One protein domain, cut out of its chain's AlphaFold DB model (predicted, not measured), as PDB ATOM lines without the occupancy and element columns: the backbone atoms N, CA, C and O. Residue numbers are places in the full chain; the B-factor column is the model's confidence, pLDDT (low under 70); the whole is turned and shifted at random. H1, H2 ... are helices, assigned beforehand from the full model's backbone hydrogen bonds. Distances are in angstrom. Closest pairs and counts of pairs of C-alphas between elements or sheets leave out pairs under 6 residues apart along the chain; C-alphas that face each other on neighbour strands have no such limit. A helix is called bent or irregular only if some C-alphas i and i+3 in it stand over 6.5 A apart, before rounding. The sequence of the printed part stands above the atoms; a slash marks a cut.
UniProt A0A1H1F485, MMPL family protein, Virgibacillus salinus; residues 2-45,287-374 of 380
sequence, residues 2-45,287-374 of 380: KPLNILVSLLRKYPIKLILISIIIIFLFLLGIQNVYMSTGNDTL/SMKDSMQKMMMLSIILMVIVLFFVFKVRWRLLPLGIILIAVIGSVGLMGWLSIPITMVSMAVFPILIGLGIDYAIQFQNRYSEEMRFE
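AT A GLANCE: This is residues 2 to 45 and 287 to 374 of the 380 residues of the protein "MMPL family protein" of Virgibacillus salinus (UniProt A0A1H1F485). Helix H4 slants through the middle of a loose, elongated set of helices: its last part meets the last part of H2 to make a V, and its first part packs on the long H5, which it crosses at a slant. H3 runs beside the first part of H5, while H1 turns off at the far end of H2 and its residues 2 to 9 stick out. The long axis runs from the unnamed stretch of residues 34 to 45 at one end to the free end of H5, residues 366 to 374, at the other. The printed part has 132 residues with five named helices, H1 to H5 in that order, and no named strand; it is all helix, and loose, with a radius of gyration of the C-alphas of 17.5 A and spans of 58 by 35 by 24 A.

IN THESE COORDINATES: Find C-alpha 2 at (138.586, 187.459, 205.787), where H1 begins; it covers residues 2 to 13. H2 follows, residues 15 to 33, 27.4 A from first to last C-alpha. Past the cut, C-alpha 287 at (168.934, 162.159, 179.559) opens H3, residues 287 to 310, 33.6 A long. H4 is residues 318 to 336, 27.2 A. H5, residues 343 to 374, is the longest at 48.3 A and ends at C-alpha 374 (157.522, 195.719, 218.074). It has a kink of 31 degrees near residue 351; it is neither bent nor irregular, but only just: C-alphas 347 and 350 are 6.4 A apart.

HOW THE PARTS SIT: Look first at H1 and H2, close but not clearly touching: their closest C-alphas, Leu 11 and Leu 18, are 7.1 A apart, and their lines are only just about perpendicular at 72 degrees. With residues 26 to 33 alone, H2 touches H4, closest at the C-alphas of Phe 29 and Gly 332, 4.1 A, at a steep tilt of 49 degrees, the same way. H3 touches H5 at residues 343 to 354 alone, closest at the C-alphas of Ser 299 and Pro 350, 5.9 A, at a shallow tilt of 20 degrees, the same way. H4 and H5 form a helical hairpin, opposite ways at a steep tilt of 40 degrees; their closest C-alphas, Pro 319 and Ala 360, are 5.0 A apart. H2 and H5 are apart. In H1, H2, H3 and H4 every O i to N i+4 pair is within hydrogen-bond range; in H5, 22 of 28 are.

THE WHOLE: The C-alphas farthest apart, those of Asn 42 and Glu 374, are 58.5 A from each other. Residues 46 to 286 are not printed, and C-alphas 45 and 287 are 18.8 A apart across this cut. Of the links printed whole, H1 to H2 is tight, and H3 to H4 and H4 to H5 are short. The model's mean pLDDT over the printed part is 88.1; look for values under 70 at residues 42 and 374.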
ATOM      1  N   LYS A   2     139.131 188.407 204.780       70.62
ATOM      2  CA  LYS A   2     138.586 187.459 205.787       70.62
ATOM      3  C   LYS A   2     139.205 186.036 205.819       70.62
ATOM      4  O   LYS A   2     139.499 185.590 206.923       70.62
ATOM      5  N   PRO A   3     139.451 185.328 204.695       72.31
ATOM      6  CA  PRO A   3     140.006 183.966 204.755       72.31
ATOM      7  C   PRO A   3     141.456 183.919 205.261       72.31
ATOM      8  O   PRO A   3     141.823 182.998 205.984       72.31
ATOM      9  N   LEU A   4     142.262 184.942 204.957       76.81
ATOM     10  CA  LEU A   4     143.650 185.024 205.419       76.81
ATOM     11  C   LEU A   4     143.722 185.237 206.940       76.81
ATOM     12  O   LEU A   4     144.498 184.576 207.621       76.81
ATOM     13  N   ASN A   5     142.849 186.086 207.495       79.62
ATOM     14  CA  ASN A   5     142.799 186.333 208.940       79.62
ATOM     15  C   ASN A   5     142.367 185.087 209.732       79.62
ATOM     16  O   ASN A   5     142.858 184.857 210.837       79.62
ATOM     17  N   ILE A   6     141.488 184.253 209.162       82.75
ATOM     18  CA  ILE A   6     141.107 182.963 209.755       82.75
ATOM     19  C   ILE A   6     142.331 182.040 209.845       82.75
ATOM     20  O   ILE A   6     142.604 181.504 210.921       82.75
ATOM     21  N   LEU A   7     143.109 181.919 208.763       79.69
ATOM     22  CA  LEU A   7     144.335 181.113 208.729       79.69
ATOM     23  C   LEU A   7     145.357 181.574 209.782       79.69
ATOM     24  O   LEU A   7     145.896 180.757 210.527       79.69
ATOM     25  N   VAL A   8     145.571 182.888 209.898       81.25
ATOM     26  CA  VAL A   8     146.490 183.476 210.887       81.25
ATOM     27  C   VAL A   8     146.019 183.204 212.322       81.25
ATOM     28  O   VAL A   8     146.823 182.833 213.178       81.25
ATOM     29  N   SER A   9     144.716 183.317 212.600       84.19
ATOM     30  CA  SER A   9     144.175 183.013 213.934       84.19
ATOM     31  C   SER A   9     144.349 181.538 214.330       84.19
ATOM     32  O   SER A   9     144.643 181.240 215.488       84.19
ATOM     33  N   LEU A  10     144.235 180.615 213.367       83.81
ATOM     34  CA  LEU A  10     144.490 179.184 213.554       83.81
ATOM     35  C   LEU A  10     145.968 178.907 213.857       83.81
ATOM     36  O   LEU A  10     146.261 178.161 214.794       83.81
ATOM     37  N   LEU A  11     146.878 179.558 213.120       84.75
ATOM     38  CA  LEU A  11     148.329 179.490 213.336       84.75
ATOM     39  C   LEU A  11     148.721 179.923 214.751       84.75
ATOM     40  O   LEU A  11     149.488 179.226 215.414       84.75
ATOM     41  N   ARG A  12     148.140 181.022 215.248       84.31
ATOM     42  CA  ARG A  12     148.415 181.528 216.601       84.31
ATOM     43  C   ARG A  12     147.819 180.636 217.698       84.31
ATOM     44  O   ARG A  12     148.420 180.490 218.758       84.31
ATOM     45  N   LYS A  13     146.648 180.030 217.465       90.56
ATOM     46  CA  LYS A  13     145.918 179.254 218.485       90.56
ATOM     47  C   LYS A  13     146.427 177.816 218.653       90.56
ATOM     48  O   LYS A  13     146.370 177.291 219.762       90.56
ATOM     49  N   TYR A  14     146.902 177.165 217.585       91.56
ATOM     50  CA  TYR A  14     147.313 175.751 217.615       91.56
ATOM     51  C   TYR A  14     148.648 175.470 216.887       91.56
ATOM     52  O   TYR A  14     148.681 174.641 215.973       91.56
ATOM     53  N   PRO A  15     149.771 176.080 217.305       88.31
ATOM     54  CA  PRO A  15     151.038 176.004 216.571       88.31
ATOM     55  C   PRO A  15     151.594 174.573 216.454       88.31
ATOM     56  O   PRO A  15     151.915 174.120 215.358       88.31
ATOM     57  N   ILE A  16     151.636 173.812 217.556       90.75
ATOM     58  CA  ILE A  16     152.195 172.445 217.570       90.75
ATOM     59  C   ILE A  16     151.364 171.487 216.704       90.75
ATOM     60  O   ILE A  16     151.916 170.671 215.969       90.75
ATOM     61  N   LYS A  17     150.028 171.598 216.760       90.69
ATOM     62  CA  LYS A  17     149.136 170.739 215.966       90.69
ATOM     63  C   LYS A  17     149.323 170.981 214.471       90.69
ATOM     64  O   LYS A  17     149.316 170.025 213.709       90.69
ATOM     65  N   LEU A  18     149.513 172.236 214.063       88.94
ATOM     66  CA  LEU A  18     149.730 172.578 212.660       88.94
ATOM     67  C   LEU A  18     151.070 172.066 212.139       88.94
ATOM     68  O   LEU A  18     151.095 171.504 211.053       88.94
ATOM     69  N   ILE A  19     152.146 172.163 212.924       88.94
ATOM     70  CA  ILE A  19     153.441 171.574 212.547       88.94
ATOM     71  C   ILE A  19     153.302 170.060 212.345       88.94
ATOM     72  O   ILE A  19     153.765 169.529 211.338       88.94
ATOM     73  N   LEU A  20     152.624 169.368 213.266       93.19
ATOM     74  CA  LEU A  20     152.409 167.925 213.164       93.19
ATOM     75  C   LEU A  20     151.582 167.565 211.918       93.19
ATOM     76  O   LEU A  20     151.946 166.645 211.189       93.19
ATOM     77  N   ILE A  21     150.524 168.326 211.623       92.19
ATOM     78  CA  ILE A  21     149.729 168.169 210.396       92.19
ATOM     79  C   ILE A  21     150.590 168.405 209.148       92.19
ATOM     80  O   ILE A  21     150.529 167.609 208.216       92.19
ATOM     81  N   SER A  22     151.422 169.449 209.119       89.44
ATOM     82  CA  SER A  22     152.323 169.715 207.993       89.44
ATOM     83  C   SER A  22     153.320 168.578 207.773       89.44
ATOM     84  O   SER A  22     153.534 168.193 206.631       89.44
ATOM     85  N   ILE A  23     153.881 167.992 208.834       92.94
ATOM     86  CA  ILE A  23     154.776 166.829 208.720       92.94
ATOM     87  C   ILE A  23     154.036 165.628 208.117       92.94
ATOM     88  O   ILE A  23     154.573 164.971 207.228       92.94
ATOM     89  N   ILE A  24     152.795 165.369 208.544       95.12
ATOM     90  CA  ILE A  24     151.961 164.302 207.966       95.12
ATOM     91  C   ILE A  24     151.702 164.562 206.476       95.12
ATOM     92  O   ILE A  24     151.826 163.647 205.665       95.12
ATOM     93  N   ILE A  25     151.380 165.801 206.101       93.75
ATOM     94  CA  ILE A  25     151.146 166.184 204.703       93.75
ATOM     95  C   ILE A  25     152.417 165.994 203.863       93.75
ATOM     96  O   ILE A  25     152.352 165.430 202.775       93.75
ATOM     97  N   ILE A  26     153.580 166.410 204.372       93.94
ATOM     98  CA  ILE A  26     154.869 166.213 203.692       93.94
ATOM     99  C   ILE A  26     155.150 164.723 203.503       93.94
ATOM    100  O   ILE A  26     155.560 164.311 202.422       93.94
ATOM    101  N   PHE A  27     154.891 163.904 204.524       95.06
ATOM    102  CA  PHE A  27     155.036 162.456 204.420       95.06
ATOM    103  C   PHE A  27     154.106 161.860 203.351       95.06
ATOM    104  O   PHE A  27     154.537 161.033 202.554       95.06
ATOM    105  N   LEU A  28     152.859 162.333 203.270       95.50
ATOM    106  CA  LEU A  28     151.916 161.921 202.230       95.50
ATOM    107  C   LEU A  28     152.404 162.306 200.825       95.50
ATOM    108  O   LEU A  28     152.281 161.508 199.896       95.50
ATOM    109  N   PHE A  29     153.005 163.485 200.657       95.38
ATOM    110  CA  PHE A  29     153.622 163.863 199.385       95.38
ATOM    111  C   PHE A  29     154.835 162.998 199.041       95.38
ATOM    112  O   PHE A  29     154.959 162.580 197.896       95.38
ATOM    113  N   LEU A  30     155.685 162.659 200.016       94.81
ATOM    114  CA  LEU A  30     156.814 161.746 199.797       94.81
ATOM    115  C   LEU A  30     156.360 160.366 199.305       94.81
ATOM    116  O   LEU A  30     157.008 159.805 198.427       94.81
ATOM    117  N   LEU A  31     155.238 159.843 199.812       95.06
ATOM    118  CA  LEU A  31     154.644 158.608 199.283       95.06
ATOM    119  C   LEU A  31     154.197 158.768 197.824       95.06
ATOM    120  O   LEU A  31     154.404 157.866 197.022       95.06
ATOM    121  N   GLY A  32     153.654 159.933 197.464       93.25
ATOM    122  CA  GLY A  32     153.264 160.238 196.088       93.25
ATOM    123  C   GLY A  32     154.438 160.211 195.106       93.25
ATOM    124  O   GLY A  32     154.267 159.771 193.976       93.25
ATOM    125  N   ILE A  33     155.651 160.587 195.538       93.31
ATOM    126  CA  ILE A  33     156.850 160.583 194.678       93.31
ATOM    127  C   ILE A  33     157.143 159.188 194.106       93.31
ATOM    128  O   ILE A  33     157.630 159.087 192.984       93.31
ATOM    129  N   GLN A  34     156.826 158.113 194.834       91.12
ATOM    130  CA  GLN A  34     157.060 156.743 194.359       91.12
ATOM    131  C   GLN A  34     156.227 156.384 193.123       91.12
ATOM    132  O   GLN A  34     156.629 155.518 192.355       91.12
ATOM    133  N   ASN A  35     155.103 157.072 192.913       91.31
ATOM    134  CA  ASN A  35     154.206 156.854 191.781       91.31
ATOM    135  C   ASN A  35     154.508 157.787 190.600       91.31
ATOM    136  O   ASN A  35     153.768 157.809 189.618       91.31
ATOM    137  N   VAL A  36     155.564 158.596 190.690       90.31
ATOM    138  CA  VAL A  36     155.954 159.501 189.611       90.31
ATOM    139  C   VAL A  36     156.649 158.710 188.512       90.31
ATOM    140  O   VAL A  36     157.640 158.023 188.750       90.31
ATOM    141  N   TYR A  37     156.162 158.879 187.287       87.56
ATOM    142  CA  TYR A  37     156.753 158.327 186.076       87.56
ATOM    143  C   TYR A  37     157.036 159.451 185.072       87.56
ATOM    144  O   TYR A  37     156.468 160.547 185.148       87.56
ATOM    145  N   MET A  38     157.971 159.204 184.158       88.31
ATOM    146  CA  MET A  38     158.296 160.132 183.076       88.31
ATOM    147  C   MET A  38     157.594 159.683 181.807       88.31
ATOM    148  O   MET A  38     157.629 158.495 181.495       88.31
ATOM    149  N   SER A  39     157.027 160.632 181.065       85.25
ATOM    150  CA  SER A  39     156.518 160.363 179.724       85.25
ATOM    151  C   SER A  39     157.312 161.135 178.674       85.25
ATOM    152  O   SER A  39     157.618 162.324 178.830       85.25
ATOM    153  N   THR A  40     157.670 160.418 177.613       82.50
ATOM    154  CA  THR A  40     158.429 160.896 176.448       82.50
ATOM    155  C   THR A  40     157.744 160.534 175.131       82.50
ATOM    156  O   THR A  40     158.277 160.844 174.070       82.50
ATOM    157  N   GLY A  41     156.593 159.858 175.196       73.06
ATOM    158  CA  GLY A  41     155.901 159.288 174.048       73.06
ATOM    159  C   GLY A  41     154.915 160.245 173.377       73.06
ATOM    160  O   GLY A  41     154.832 161.437 173.688       73.06
ATOM    161  N   ASN A  42     154.147 159.697 172.430       69.56
ATOM    162  CA  ASN A  42     153.130 160.441 171.677       69.56
ATOM    163  C   ASN A  42     151.961 160.915 172.557       69.56
ATOM    164  O   ASN A  42     151.312 161.902 172.220       69.56
ATOM    165  N   ASP A  43     151.741 160.264 173.697       70.25
ATOM    166  CA  ASP A  43     150.803 160.657 174.753       70.25
ATOM    167  C   ASP A  43     151.113 162.044 175.344       70.25
ATOM    168  O   ASP A  43     150.235 162.701 175.899       70.25
ATOM    169  N   THR A  44     152.346 162.536 175.185       75.44
ATOM    170  CA  THR A  44     152.707 163.913 175.567       75.44
ATOM    171  C   THR A  44     152.385 164.957 174.498       75.44
ATOM    172  O   THR A  44     152.383 166.153 174.795       75.44
ATOM    173  N   LEU A  45     152.140 164.526 173.256       73.19
ATOM    174  CA  LEU A  45     151.961 165.394 172.089       73.19
ATOM    175  C   LEU A  45     150.502 165.471 171.634       73.19
ATOM    176  O   LEU A  45     150.086 166.492 171.087       73.19
ATOM    177  N   SER A 287     168.424 160.789 179.698       92.31
ATOM    178  CA  SER A 287     168.934 162.159 179.559       92.31
ATOM    179  C   SER A 287     168.130 163.173 180.374       92.31
ATOM    180  O   SER A 287     168.706 164.087 180.964       92.31
ATOM    181  N   MET A 288     166.806 163.012 180.450       91.25
ATOM    182  CA  MET A 288     165.925 163.818 181.292       91.25
ATOM    183  C   MET A 288     166.267 163.633 182.764       91.25
ATOM    184  O   MET A 288     166.442 164.622 183.468       91.25
ATOM    185  N   LYS A 289     166.422 162.393 183.239       90.75
ATOM    186  CA  LYS A 289     166.789 162.112 184.634       90.75
ATOM    187  C   LYS A 289     168.120 162.764 185.013       90.75
ATOM    188  O   LYS A 289     168.186 163.460 186.028       90.75
ATOM    189  N   ASP A 290     169.148 162.582 184.188       93.88
ATOM    190  CA  ASP A 290     170.469 163.180 184.405       93.88
ATOM    191  C   ASP A 290     170.414 164.718 184.364       93.88
ATOM    192  O   ASP A 290     170.905 165.395 185.274       93.88
ATOM    193  N   SER A 291     169.730 165.287 183.368       93.25
ATOM    194  CA  SER A 291     169.563 166.738 183.233       93.25
ATOM    195  C   SER A 291     168.773 167.335 184.396       93.25
ATOM    196  O   SER A 291     169.171 168.362 184.940       93.25
ATOM    197  N   MET A 292     167.687 166.689 184.827       91.81
ATOM    198  CA  MET A 292     166.882 167.115 185.972       91.81
ATOM    199  C   MET A 292     167.725 167.152 187.242       91.81
ATOM    200  O   MET A 292     167.702 168.147 187.965       91.81
ATOM    201  N   GLN A 293     168.505 166.097 187.494       92.62
ATOM    202  CA  GLN A 293     169.383 166.024 188.657       92.62
ATOM    203  C   GLN A 293     170.443 167.133 188.626       92.62
ATOM    204  O   GLN A 293     170.632 167.830 189.626       92.62
ATOM    205  N   LYS A 294     171.099 167.341 187.477       94.31
ATOM    206  CA  LYS A 294     172.103 168.399 187.296       94.31
ATOM    207  C   LYS A 294     171.505 169.792 187.477       94.31
ATOM    208  O   LYS A 294     172.072 170.595 188.215       94.31
ATOM    209  N   MET A 295     170.358 170.071 186.858       93.81
ATOM    210  CA  MET A 295     169.673 171.360 186.977       93.81
ATOM    211  C   MET A 295     169.238 171.636 188.413       93.81
ATOM    212  O   MET A 295     169.551 172.698 188.937       93.81
ATOM    213  N   MET A 296     168.589 170.676 189.080       92.56
ATOM    214  CA  MET A 296     168.162 170.816 190.475       92.56
ATOM    215  C   MET A 296     169.350 171.071 191.406       92.56
ATOM    216  O   MET A 296     169.309 171.989 192.226       92.56
ATOM    217  N   MET A 297     170.431 170.299 191.256       95.06
ATOM    218  CA  MET A 297     171.645 170.474 192.051       95.06
ATOM    219  C   MET A 297     172.264 171.856 191.820       95.06
ATOM    220  O   MET A 297     172.580 172.557 192.782       95.06
ATOM    221  N   LEU A 298     172.394 172.278 190.560       95.88
ATOM    222  CA  LEU A 298     172.952 173.580 190.212       95.88
ATOM    223  C   LEU A 298     172.076 174.730 190.727       95.88
ATOM    224  O   LEU A 298     172.606 175.673 191.309       95.88
ATOM    225  N   SER A 299     170.752 174.634 190.589       93.88
ATOM    226  CA  SER A 299     169.802 175.614 191.121       93.88
ATOM    227  C   SER A 299     169.921 175.755 192.633       93.88
ATOM    228  O   SER A 299     169.998 176.876 193.127       93.88
ATOM    229  N   ILE A 300     169.995 174.645 193.374       94.06
ATOM    230  CA  ILE A 300     170.153 174.674 194.834       94.06
ATOM    231  C   ILE A 300     171.501 175.291 195.218       94.06
ATOM    232  O   ILE A 300     171.540 176.157 196.089       94.06
ATOM    233  N   ILE A 301     172.603 174.899 194.568       95.69
ATOM    234  CA  ILE A 301     173.941 175.440 194.857       95.69
ATOM    235  C   ILE A 301     173.990 176.945 194.589       95.69
ATOM    236  O   ILE A 301     174.402 177.710 195.463       95.69
ATOM    237  N   LEU A 302     173.539 177.383 193.411       94.12
ATOM    238  CA  LEU A 302     173.475 178.803 193.067       94.12
ATOM    239  C   LEU A 302     172.600 179.563 194.060       94.12
ATOM    240  O   LEU A 302     172.969 180.653 194.492       94.12
ATOM    241  N   MET A 303     171.491 178.967 194.488       92.00
ATOM    242  CA  MET A 303     170.608 179.588 195.458       92.00
ATOM    243  C   MET A 303     171.251 179.737 196.837       92.00
ATOM    244  O   MET A 303     171.156 180.796 197.455       92.00
ATOM    245  N   VAL A 304     171.956 178.710 197.314       92.88
ATOM    246  CA  VAL A 304     172.732 178.780 198.559       92.88
ATOM    247  C   VAL A 304     173.772 179.896 198.475       92.88
ATOM    248  O   VAL A 304     173.904 180.670 199.423       92.88
ATOM    249  N   ILE A 305     174.473 180.017 197.344       92.94
ATOM    250  CA  ILE A 305     175.454 181.081 197.100       92.94
ATOM    251  C   ILE A 305     174.779 182.455 197.178       92.94
ATOM    252  O   ILE A 305     175.209 183.299 197.966       92.94
ATOM    253  N   VAL A 306     173.697 182.676 196.425       90.44
ATOM    254  CA  VAL A 306     172.957 183.950 196.418       90.44
ATOM    255  C   VAL A 306     172.475 184.304 197.822       90.44
ATOM    256  O   VAL A 306     172.757 185.399 198.307       90.44
ATOM    257  N   LEU A 307     171.832 183.369 198.525       88.75
ATOM    258  CA  LEU A 307     171.385 183.584 199.900       88.75
ATOM    259  C   LEU A 307     172.544 183.920 200.841       88.75
ATOM    260  O   LEU A 307     172.389 184.739 201.748       88.75
ATOM    261  N   PHE A 308     173.713 183.309 200.639       88.31
ATOM    262  CA  PHE A 308     174.881 183.559 201.468       88.31
ATOM    263  C   PHE A 308     175.474 184.957 201.257       88.31
ATOM    264  O   PHE A 308     175.886 185.590 202.233       88.31
ATOM    265  N   PHE A 309     175.503 185.445 200.016       87.12
ATOM    266  CA  PHE A 309     176.039 186.768 199.685       87.12
ATOM    267  C   PHE A 309     175.051 187.904 199.965       87.12
ATOM    268  O   PHE A 309     175.463 188.953 200.462       87.12
ATOM    269  N   VAL A 310     173.761 187.699 199.686       83.75
ATOM    270  CA  VAL A 310     172.725 188.732 199.829       83.75
ATOM    271  C   VAL A 310     172.294 188.894 201.289       83.75
ATOM    272  O   VAL A 310     172.168 190.019 201.771       83.75
ATOM    273  N   PHE A 311     172.119 187.796 202.033       77.88
ATOM    274  CA  PHE A 311     171.564 187.840 203.387       77.88
ATOM    275  C   PHE A 311     172.615 187.546 204.455       77.88
ATOM    276  O   PHE A 311     173.058 186.413 204.639       77.88
ATOM    277  N   LYS A 312     172.958 188.554 205.263       75.25
ATOM    278  CA  LYS A 312     173.860 188.410 206.422       75.25
ATOM    279  C   LYS A 312     173.117 188.066 207.722       75.25
ATOM    280  O   LYS A 312     173.359 188.682 208.752       75.25
ATOM    281  N   VAL A 313     172.227 187.069 207.698       74.12
ATOM    282  CA  VAL A 313     171.440 186.643 208.880       74.12
ATOM    283  C   VAL A 313     171.662 185.171 209.243       74.12
ATOM    284  O   VAL A 313     172.133 184.379 208.421       74.12
ATOM    285  N   ARG A 314     171.346 184.803 210.496       75.19
ATOM    286  CA  ARG A 314     171.547 183.450 211.057       75.19
ATOM    287  C   ARG A 314     170.633 182.391 210.420       75.19
ATOM    288  O   ARG A 314     171.056 181.254 210.264       75.19
ATOM    289  N   TRP A 315     169.433 182.777 209.977       79.19
ATOM    290  CA  TRP A 315     168.422 181.897 209.362       79.19
ATOM    291  C   TRP A 315     168.309 182.071 207.840       79.19
ATOM    292  O   TRP A 315     167.221 181.980 207.276       79.19
ATOM    293  N   ARG A 316     169.424 182.348 207.156       84.56
ATOM    294  CA  ARG A 316     169.422 182.668 205.714       84.56
ATOM    295  C   ARG A 316     168.992 181.520 204.796       84.56
ATOM    296  O   ARG A 316     168.592 181.775 203.674       84.56
ATOM    297  N   LEU A 317     169.079 180.268 205.257       88.00
ATOM    298  CA  LEU A 317     168.682 179.077 204.488       88.00
ATOM    299  C   LEU A 317     167.228 178.654 204.734       88.00
ATOM    300  O   LEU A 317     166.743 177.724 204.096       88.00
ATOM    301  N   LEU A 318     166.522 179.323 205.648       88.38
ATOM    302  CA  LEU A 318     165.128 179.009 205.955       88.38
ATOM    303  C   LEU A 318     164.218 179.125 204.710       88.38
ATOM    304  O   LEU A 318     163.452 178.187 204.480       88.38
ATOM    305  N   PRO A 319     164.345 180.157 203.846       89.88
ATOM    306  CA  PRO A 319     163.592 180.237 202.590       89.88
ATOM    307  C   PRO A 319     163.831 179.045 201.663       89.88
ATOM    308  O   PRO A 319     162.888 178.530 201.066       89.88
ATOM    309  N   LEU A 320     165.079 178.567 201.589       91.69
ATOM    310  CA  LEU A 320     165.444 177.413 200.770       91.69
ATOM    311  C   LEU A 320     164.757 176.132 201.271       91.69
ATOM    312  O   LEU A 320     164.246 175.349 200.478       91.69
ATOM    313  N   GLY A 321     164.692 175.928 202.590       91.88
ATOM    314  CA  GLY A 321     163.979 174.788 203.170       91.88
ATOM    315  C   GLY A 321     162.482 174.800 202.843       91.88
ATOM    316  O   GLY A 321     161.925 173.767 202.472       91.88
ATOM    317  N   ILE A 322     161.844 175.973 202.917       90.94
ATOM    318  CA  ILE A 322     160.418 176.134 202.589       90.94
ATOM    319  C   ILE A 322     160.154 175.780 201.122       90.94
ATOM    320  O   ILE A 322     159.217 175.033 200.835       90.94
ATOM    321  N   ILE A 323     160.980 176.274 200.192       93.62
ATOM    322  CA  ILE A 323     160.761 176.006 198.766       93.62
ATOM    323  C   ILE A 323     161.029 174.544 198.402       93.62
ATOM    324  O   ILE A 323     160.285 173.979 197.608       93.62
ATOM    325  N   LEU A 324     162.010 173.883 199.026       92.94
ATOM    326  CA  LEU A 324     162.235 172.450 198.809       92.94
ATOM    327  C   LEU A 324     161.036 171.607 199.259       92.94
ATOM    328  O   LEU A 324     160.643 170.683 198.551       92.94
ATOM    329  N   ILE A 325     160.412 171.956 200.389       93.12
ATOM    330  CA  ILE A 325     159.174 171.310 200.845       93.12
ATOM    331  C   ILE A 325     158.043 171.527 199.832       93.12
ATOM    332  O   ILE A 325     157.306 170.589 199.529       93.12
ATOM    333  N   ALA A 326     157.913 172.736 199.284       92.31
ATOM    334  CA  ALA A 326     156.903 173.027 198.273       92.31
ATOM    335  C   ALA A 326     157.141 172.237 196.973       92.31
ATOM    336  O   ALA A 326     156.192 171.669 196.444       92.31
ATOM    337  N   VAL A 327     158.390 172.121 196.506       92.94
ATOM    338  CA  VAL A 327     158.746 171.313 195.323       92.94
ATOM    339  C   VAL A 327     158.459 169.827 195.559       92.94
ATOM    340  O   VAL A 327     157.848 169.190 194.705       92.94
ATOM    341  N   ILE A 328     158.821 169.284 196.729       93.69
ATOM    342  CA  ILE A 328     158.454 167.914 197.136       93.69
ATOM    343  C   ILE A 328     156.934 167.739 197.112       93.69
ATOM    344  O   ILE A 328     156.441 166.729 196.618       93.69
ATOM    345  N   GLY A 329     156.189 168.732 197.603       94.25
ATOM    346  CA  GLY A 329     154.732 168.739 197.560       94.25
ATOM    347  C   GLY A 329     154.173 168.721 196.140       94.25
ATOM    348  O   GLY A 329     153.275 167.937 195.852       94.25
ATOM    349  N   SER A 330     154.735 169.527 195.237       93.00
ATOM    350  CA  SER A 330     154.347 169.548 193.825       93.00
ATOM    351  C   SER A 330     154.592 168.201 193.146       93.00
ATOM    352  O   SER A 330     153.671 167.657 192.547       93.00
ATOM    353  N   VAL A 331     155.793 167.629 193.285       93.50
ATOM    354  CA  VAL A 331     156.141 166.330 192.680       93.50
ATOM    355  C   VAL A 331     155.320 165.194 193.296       93.50
ATOM    356  O   VAL A 331     154.794 164.346 192.582       93.50
ATOM    357  N   GLY A 332     155.147 165.197 194.618       94.75
ATOM    358  CA  GLY A 332     154.320 164.216 195.314       94.75
ATOM    359  C   GLY A 332     152.858 164.264 194.878       94.75
ATOM    360  O   GLY A 332     152.239 163.225 194.666       94.75
ATOM    361  N   LEU A 333     152.305 165.467 194.693       95.31
ATOM    362  CA  LEU A 333     150.953 165.642 194.170       95.31
ATOM    363  C   LEU A 333     150.836 165.152 192.721       95.31
ATOM    364  O   LEU A 333     149.840 164.513 192.398       95.31
ATOM    365  N   MET A 334     151.843 165.394 191.873       94.50
ATOM    366  CA  MET A 334     151.870 164.843 190.510       94.50
ATOM    367  C   MET A 334     151.772 163.315 190.524       94.50
ATOM    368  O   MET A 334     150.975 162.764 189.773       94.50
ATOM    369  N   GLY A 335     152.491 162.641 191.425       94.31
ATOM    370  CA  GLY A 335     152.406 161.185 191.562       94.31
ATOM    371  C   GLY A 335     151.055 160.676 192.079       94.31
ATOM    372  O   GLY A 335     150.582 159.641 191.626       94.31
ATOM    373  N   TRP A 336     150.378 161.411 192.970       94.94
ATOM    374  CA  TRP A 336     149.009 161.070 193.397       94.94
ATOM    375  C   TRP A 336     147.957 161.287 192.308       94.94
ATOM    376  O   TRP A 336     146.967 160.563 192.258       94.94
ATOM    377  N   LEU A 337     148.153 162.299 191.464       94.44
ATOM    378  CA  LEU A 337     147.269 162.619 190.345       94.44
ATOM    379  C   LEU A 337     147.626 161.846 189.066       94.44
ATOM    380  O   LEU A 337     146.984 162.060 188.041       94.44
ATOM    381  N   SER A 338     148.646 160.983 189.111       90.75
ATOM    382  CA  SER A 338     149.178 160.251 187.956       90.75
ATOM    383  C   SER A 338     149.577 161.151 186.778       90.75
ATOM    384  O   SER A 338     149.492 160.738 185.623       90.75
ATOM    385  N   ILE A 339     150.025 162.380 187.061       90.56
ATOM    386  CA  ILE A 339     150.484 163.341 186.053       90.56
ATOM    387  C   ILE A 339     151.970 163.071 185.769       90.56
ATOM    388  O   ILE A 339     152.789 163.229 186.681       90.56
ATOM    389  N   PRO A 340     152.349 162.707 184.531       89.62
ATOM    390  CA  PRO A 340     153.733 162.400 184.206       89.62
ATOM    391  C   PRO A 340     154.628 163.641 184.233       89.62
ATOM    392  O   PRO A 340     154.208 164.765 183.937       89.62
ATOM    393  N   ILE A 341     155.911 163.428 184.520       90.88
ATOM    394  CA  ILE A 341     156.941 164.432 184.240       90.88
ATOM    395  C   ILE A 341     157.302 164.345 182.755       90.88
ATOM    396  O   ILE A 341     157.692 163.289 182.262       90.88
ATOM    397  N   THR A 342     157.202 165.470 182.055       90.81
ATOM    398  CA  THR A 342     157.546 165.615 180.639       90.81
ATOM    399  C   THR A 342     158.788 166.490 180.498       90.81
ATOM    400  O   THR A 342     159.213 167.155 181.449       90.81
ATOM    401  N   MET A 343     159.371 166.542 179.297       87.25
ATOM    402  CA  MET A 343     160.500 167.440 179.005       87.25
ATOM    403  C   MET A 343     160.188 168.902 179.356       87.25
ATOM    404  O   MET A 343     161.053 169.619 179.860       87.25
ATOM    405  N   VAL A 344     158.941 169.333 179.139       86.69
ATOM    406  CA  VAL A 344     158.502 170.705 179.418       86.69
ATOM    407  C   VAL A 344     158.324 170.932 180.919       86.69
ATOM    408  O   VAL A 344     158.842 171.915 181.447       86.69
ATOM    409  N   SER A 345     157.633 170.034 181.632       88.81
ATOM    410  CA  SER A 345     157.385 170.228 183.068       88.81
ATOM    411  C   SER A 345     158.663 170.123 183.904       88.81
ATOM    412  O   SER A 345     158.801 170.832 184.900       88.81
ATOM    413  N   MET A 346     159.653 169.347 183.459       88.50
ATOM    414  CA  MET A 346     160.970 169.268 184.099       88.50
ATOM    415  C   MET A 346     161.687 170.628 184.169       88.50
ATOM    416  O   MET A 346     162.304 170.948 185.188       88.50
ATOM    417  N   ALA A 347     161.589 171.452 183.121       87.75
ATOM    418  CA  ALA A 347     162.212 172.780 183.081       87.75
ATOM    419  C   ALA A 347     161.586 173.769 184.084       87.75
ATOM    420  O   ALA A 347     162.200 174.777 184.439       87.75
ATOM    421  N   VAL A 348     160.380 173.473 184.577       90.88
ATOM    422  CA  VAL A 348     159.662 174.314 185.538       90.88
ATOM    423  C   VAL A 348     160.252 174.194 186.948       90.88
ATOM    424  O   VAL A 348     160.209 175.171 187.691       90.88
ATOM    425  N   PHE A 349     160.869 173.069 187.337       89.94
ATOM    426  CA  PHE A 349     161.375 172.895 188.710       89.94
ATOM    427  C   PHE A 349     162.482 173.892 189.110       89.94
ATOM    428  O   PHE A 349     162.341 174.523 190.161       89.94
ATOM    429  N   PRO A 350     163.536 174.130 188.301       90.38
ATOM    430  CA  PRO A 350     164.503 175.202 188.564       90.38
ATOM    431  C   PRO A 350     163.859 176.588 188.707       90.38
ATOM    432  O   PRO A 350     164.233 177.365 189.588       90.38
ATOM    433  N   ILE A 351     162.866 176.885 187.862       91.88
ATOM    434  CA  ILE A 351     162.136 178.161 187.867       91.88
ATOM    435  C   ILE A 351     161.315 178.296 189.153       91.88
ATOM    436  O   ILE A 351     161.323 179.357 189.775       91.88
ATOM    437  N   LEU A 352     160.657 177.218 189.590       91.69
ATOM    438  CA  LEU A 352     159.919 177.170 190.852       91.69
ATOM    439  C   LEU A 352     160.829 177.432 192.049       91.69
ATOM    440  O   LEU A 352     160.430 178.171 192.945       91.69
ATOM    441  N   ILE A 353     162.050 176.888 192.061       92.31
ATOM    442  CA  ILE A 353     163.020 177.168 193.128       92.31
ATOM    443  C   ILE A 353     163.380 178.659 193.155       92.31
ATOM    444  O   ILE A 353     163.369 179.262 194.225       92.31
ATOM    445  N   GLY A 354     163.661 179.255 191.991       90.38
ATOM    446  CA  GLY A 354     163.995 180.677 191.869       90.38
ATOM    447  C   GLY A 354     162.857 181.603 192.303       90.38
ATOM    448  O   GLY A 354     163.006 182.381 193.237       90.38
ATOM    449  N   LEU A 355     161.688 181.481 191.674       91.06
ATOM    450  CA  LEU A 355     160.541 182.343 191.977       91.06
ATOM    451  C   LEU A 355     159.978 182.089 193.378       91.06
ATOM    452  O   LEU A 355     159.568 183.014 194.075       91.06
ATOM    453  N   GLY A 356     159.933 180.828 193.804       90.62
ATOM    454  CA  GLY A 356     159.379 180.455 195.097       90.62
ATOM    455  C   GLY A 356     160.226 180.950 196.265       90.62
ATOM    456  O   GLY A 356     159.672 181.332 197.301       90.62
ATOM    457  N   ILE A 357     161.551 181.015 196.095       91.06
ATOM    458  CA  ILE A 357     162.403 181.577 197.136       91.06
ATOM    459  C   ILE A 357     162.224 183.084 197.285       91.06
ATOM    460  O   ILE A 357     162.282 183.570 198.410       91.06
ATOM    461  N   ASP A 358     161.947 183.814 196.200       88.81
ATOM    462  CA  ASP A 358     161.773 185.268 196.247       88.81
ATOM    463  C   ASP A 358     160.590 185.628 197.147       88.81
ATOM    464  O   ASP A 358     160.689 186.517 197.997       88.81
ATOM    465  N   TYR A 359     159.491 184.874 197.043       87.88
ATOM    466  CA  TYR A 359     158.345 185.021 197.940       87.88
ATOM    467  C   TYR A 359     158.692 184.687 199.394       87.88
ATOM    468  O   TYR A 359     158.304 185.424 200.303       87.88
ATOM    469  N   ALA A 360     159.436 183.602 199.629       87.75
ATOM    470  CA  ALA A 360     159.848 183.211 200.975       87.75
ATOM    471  C   ALA A 360     160.793 184.250 201.613       87.75
ATOM    472  O   ALA A 360     160.658 184.565 202.796       87.75
ATOM    473  N   ILE A 361     161.690 184.840 200.820       86.50
ATOM    474  CA  ILE A 361     162.578 185.936 201.215       86.50
ATOM    475  C   ILE A 361     161.774 187.196 201.547       86.50
ATOM    476  O   ILE A 361     161.973 187.780 202.609       86.50
ATOM    477  N   GLN A 362     160.856 187.624 200.672       85.81
ATOM    478  CA  GLN A 362     160.020 188.808 200.916       85.81
ATOM    479  C   GLN A 362     159.202 188.659 202.200       85.81
ATOM    480  O   GLN A 362     159.091 189.604 202.983       85.81
ATOM    481  N   PHE A 363     158.665 187.461 202.440       85.31
ATOM    482  CA  PHE A 363     157.954 187.149 203.672       85.31
ATOM    483  C   PHE A 363     158.878 187.209 204.895       85.31
ATOM    484  O   PHE A 363     158.537 187.863 205.880       85.31
ATOM    485  N   GLN A 364     160.058 186.584 204.830       84.38
ATOM    486  CA  GLN A 364     161.028 186.597 205.928       84.38
ATOM    487  C   GLN A 364     161.512 188.014 206.256       84.38
ATOM    488  O   GLN A 364     161.625 188.358 207.434       84.38
ATOM    489  N   ASN A 365     161.785 188.834 205.239       83.62
ATOM    490  CA  ASN A 365     162.209 190.219 205.422       83.62
ATOM    491  C   ASN A 365     161.114 191.036 206.105       83.62
ATOM    492  O   ASN A 365     161.390 191.660 207.124       83.62
ATOM    493  N   ARG A 366     159.868 190.962 205.615       85.50
ATOM    494  CA  ARG A 366     158.746 191.692 206.221       85.50
ATOM    495  C   ARG A 366     158.464 191.237 207.654       85.50
ATOM    496  O   ARG A 366     158.210 192.064 208.515       85.50
ATOM    497  N   TYR A 367     158.566 189.938 207.929       83.31
ATOM    498  CA  TYR A 367     158.433 189.417 209.290       83.31
ATOM    499  C   TYR A 367     159.548 189.923 210.223       83.31
ATOM    500  O   TYR A 367     159.285 190.273 211.369       83.31
ATOM    501  N   SER A 368     160.790 189.986 209.731       81.12
ATOM    502  CA  SER A 368     161.937 190.482 210.506       81.12
ATOM    503  C   SER A 368     161.867 191.991 210.763       81.12
ATOM    504  O   SER A 368     162.354 192.457 211.788       81.12
ATOM    505  N   GLU A 369     161.293 192.746 209.826       82.81
ATOM    506  CA  GLU A 369     161.043 194.181 209.952       82.81
ATOM    507  C   GLU A 369     159.974 194.462 211.017       82.81
ATOM    508  O   GLU A 369     160.244 195.213 211.948       82.81
ATOM    509  N   GLU A 370     158.829 193.772 210.968       84.38
ATOM    510  CA  GLU A 370     157.744 193.935 211.950       84.38
ATOM    511  C   GLU A 370     158.192 193.599 213.385       84.38
ATOM    512  O   GLU A 370     157.922 194.350 214.316       84.38
ATOM    513  N   MET A 371     158.949 192.509 213.565       79.50
ATOM    514  CA  MET A 371     159.466 192.109 214.885       79.50
ATOM    515  C   MET A 371     160.438 193.143 215.475       79.50
ATOM    516  O   MET A 371     160.466 193.344 216.684       79.50
ATOM    517  N   ARG A 372     161.228 193.819 214.627       77.81
ATOM    518  CA  ARG A 372     162.117 194.909 215.062       77.81
ATOM    519  C   ARG A 372     161.348 196.165 215.462       77.81
ATOM    520  O   ARG A 372     161.818 196.884 216.335       77.81
ATOM    521  N   PHE A 373     160.212 196.437 214.823       73.94
ATOM    522  CA  PHE A 373     159.346 197.555 215.196       73.94
ATOM    523  C   PHE A 373     158.618 197.297 216.522       73.94
ATOM    524  O   PHE A 373     158.561 198.204 217.344       73.94
ATOM    525  N   GLU A 374     158.143 196.072 216.783       63.81
ATOM    526  CA  GLU A 374     157.522 195.719 218.074       63.81
ATOM    527  C   GLU A 374     158.514 195.770 219.253       63.81
ATOM    528  O   GLU A 374     158.118 196.142 220.351       63.81
TER     529      GLU A 374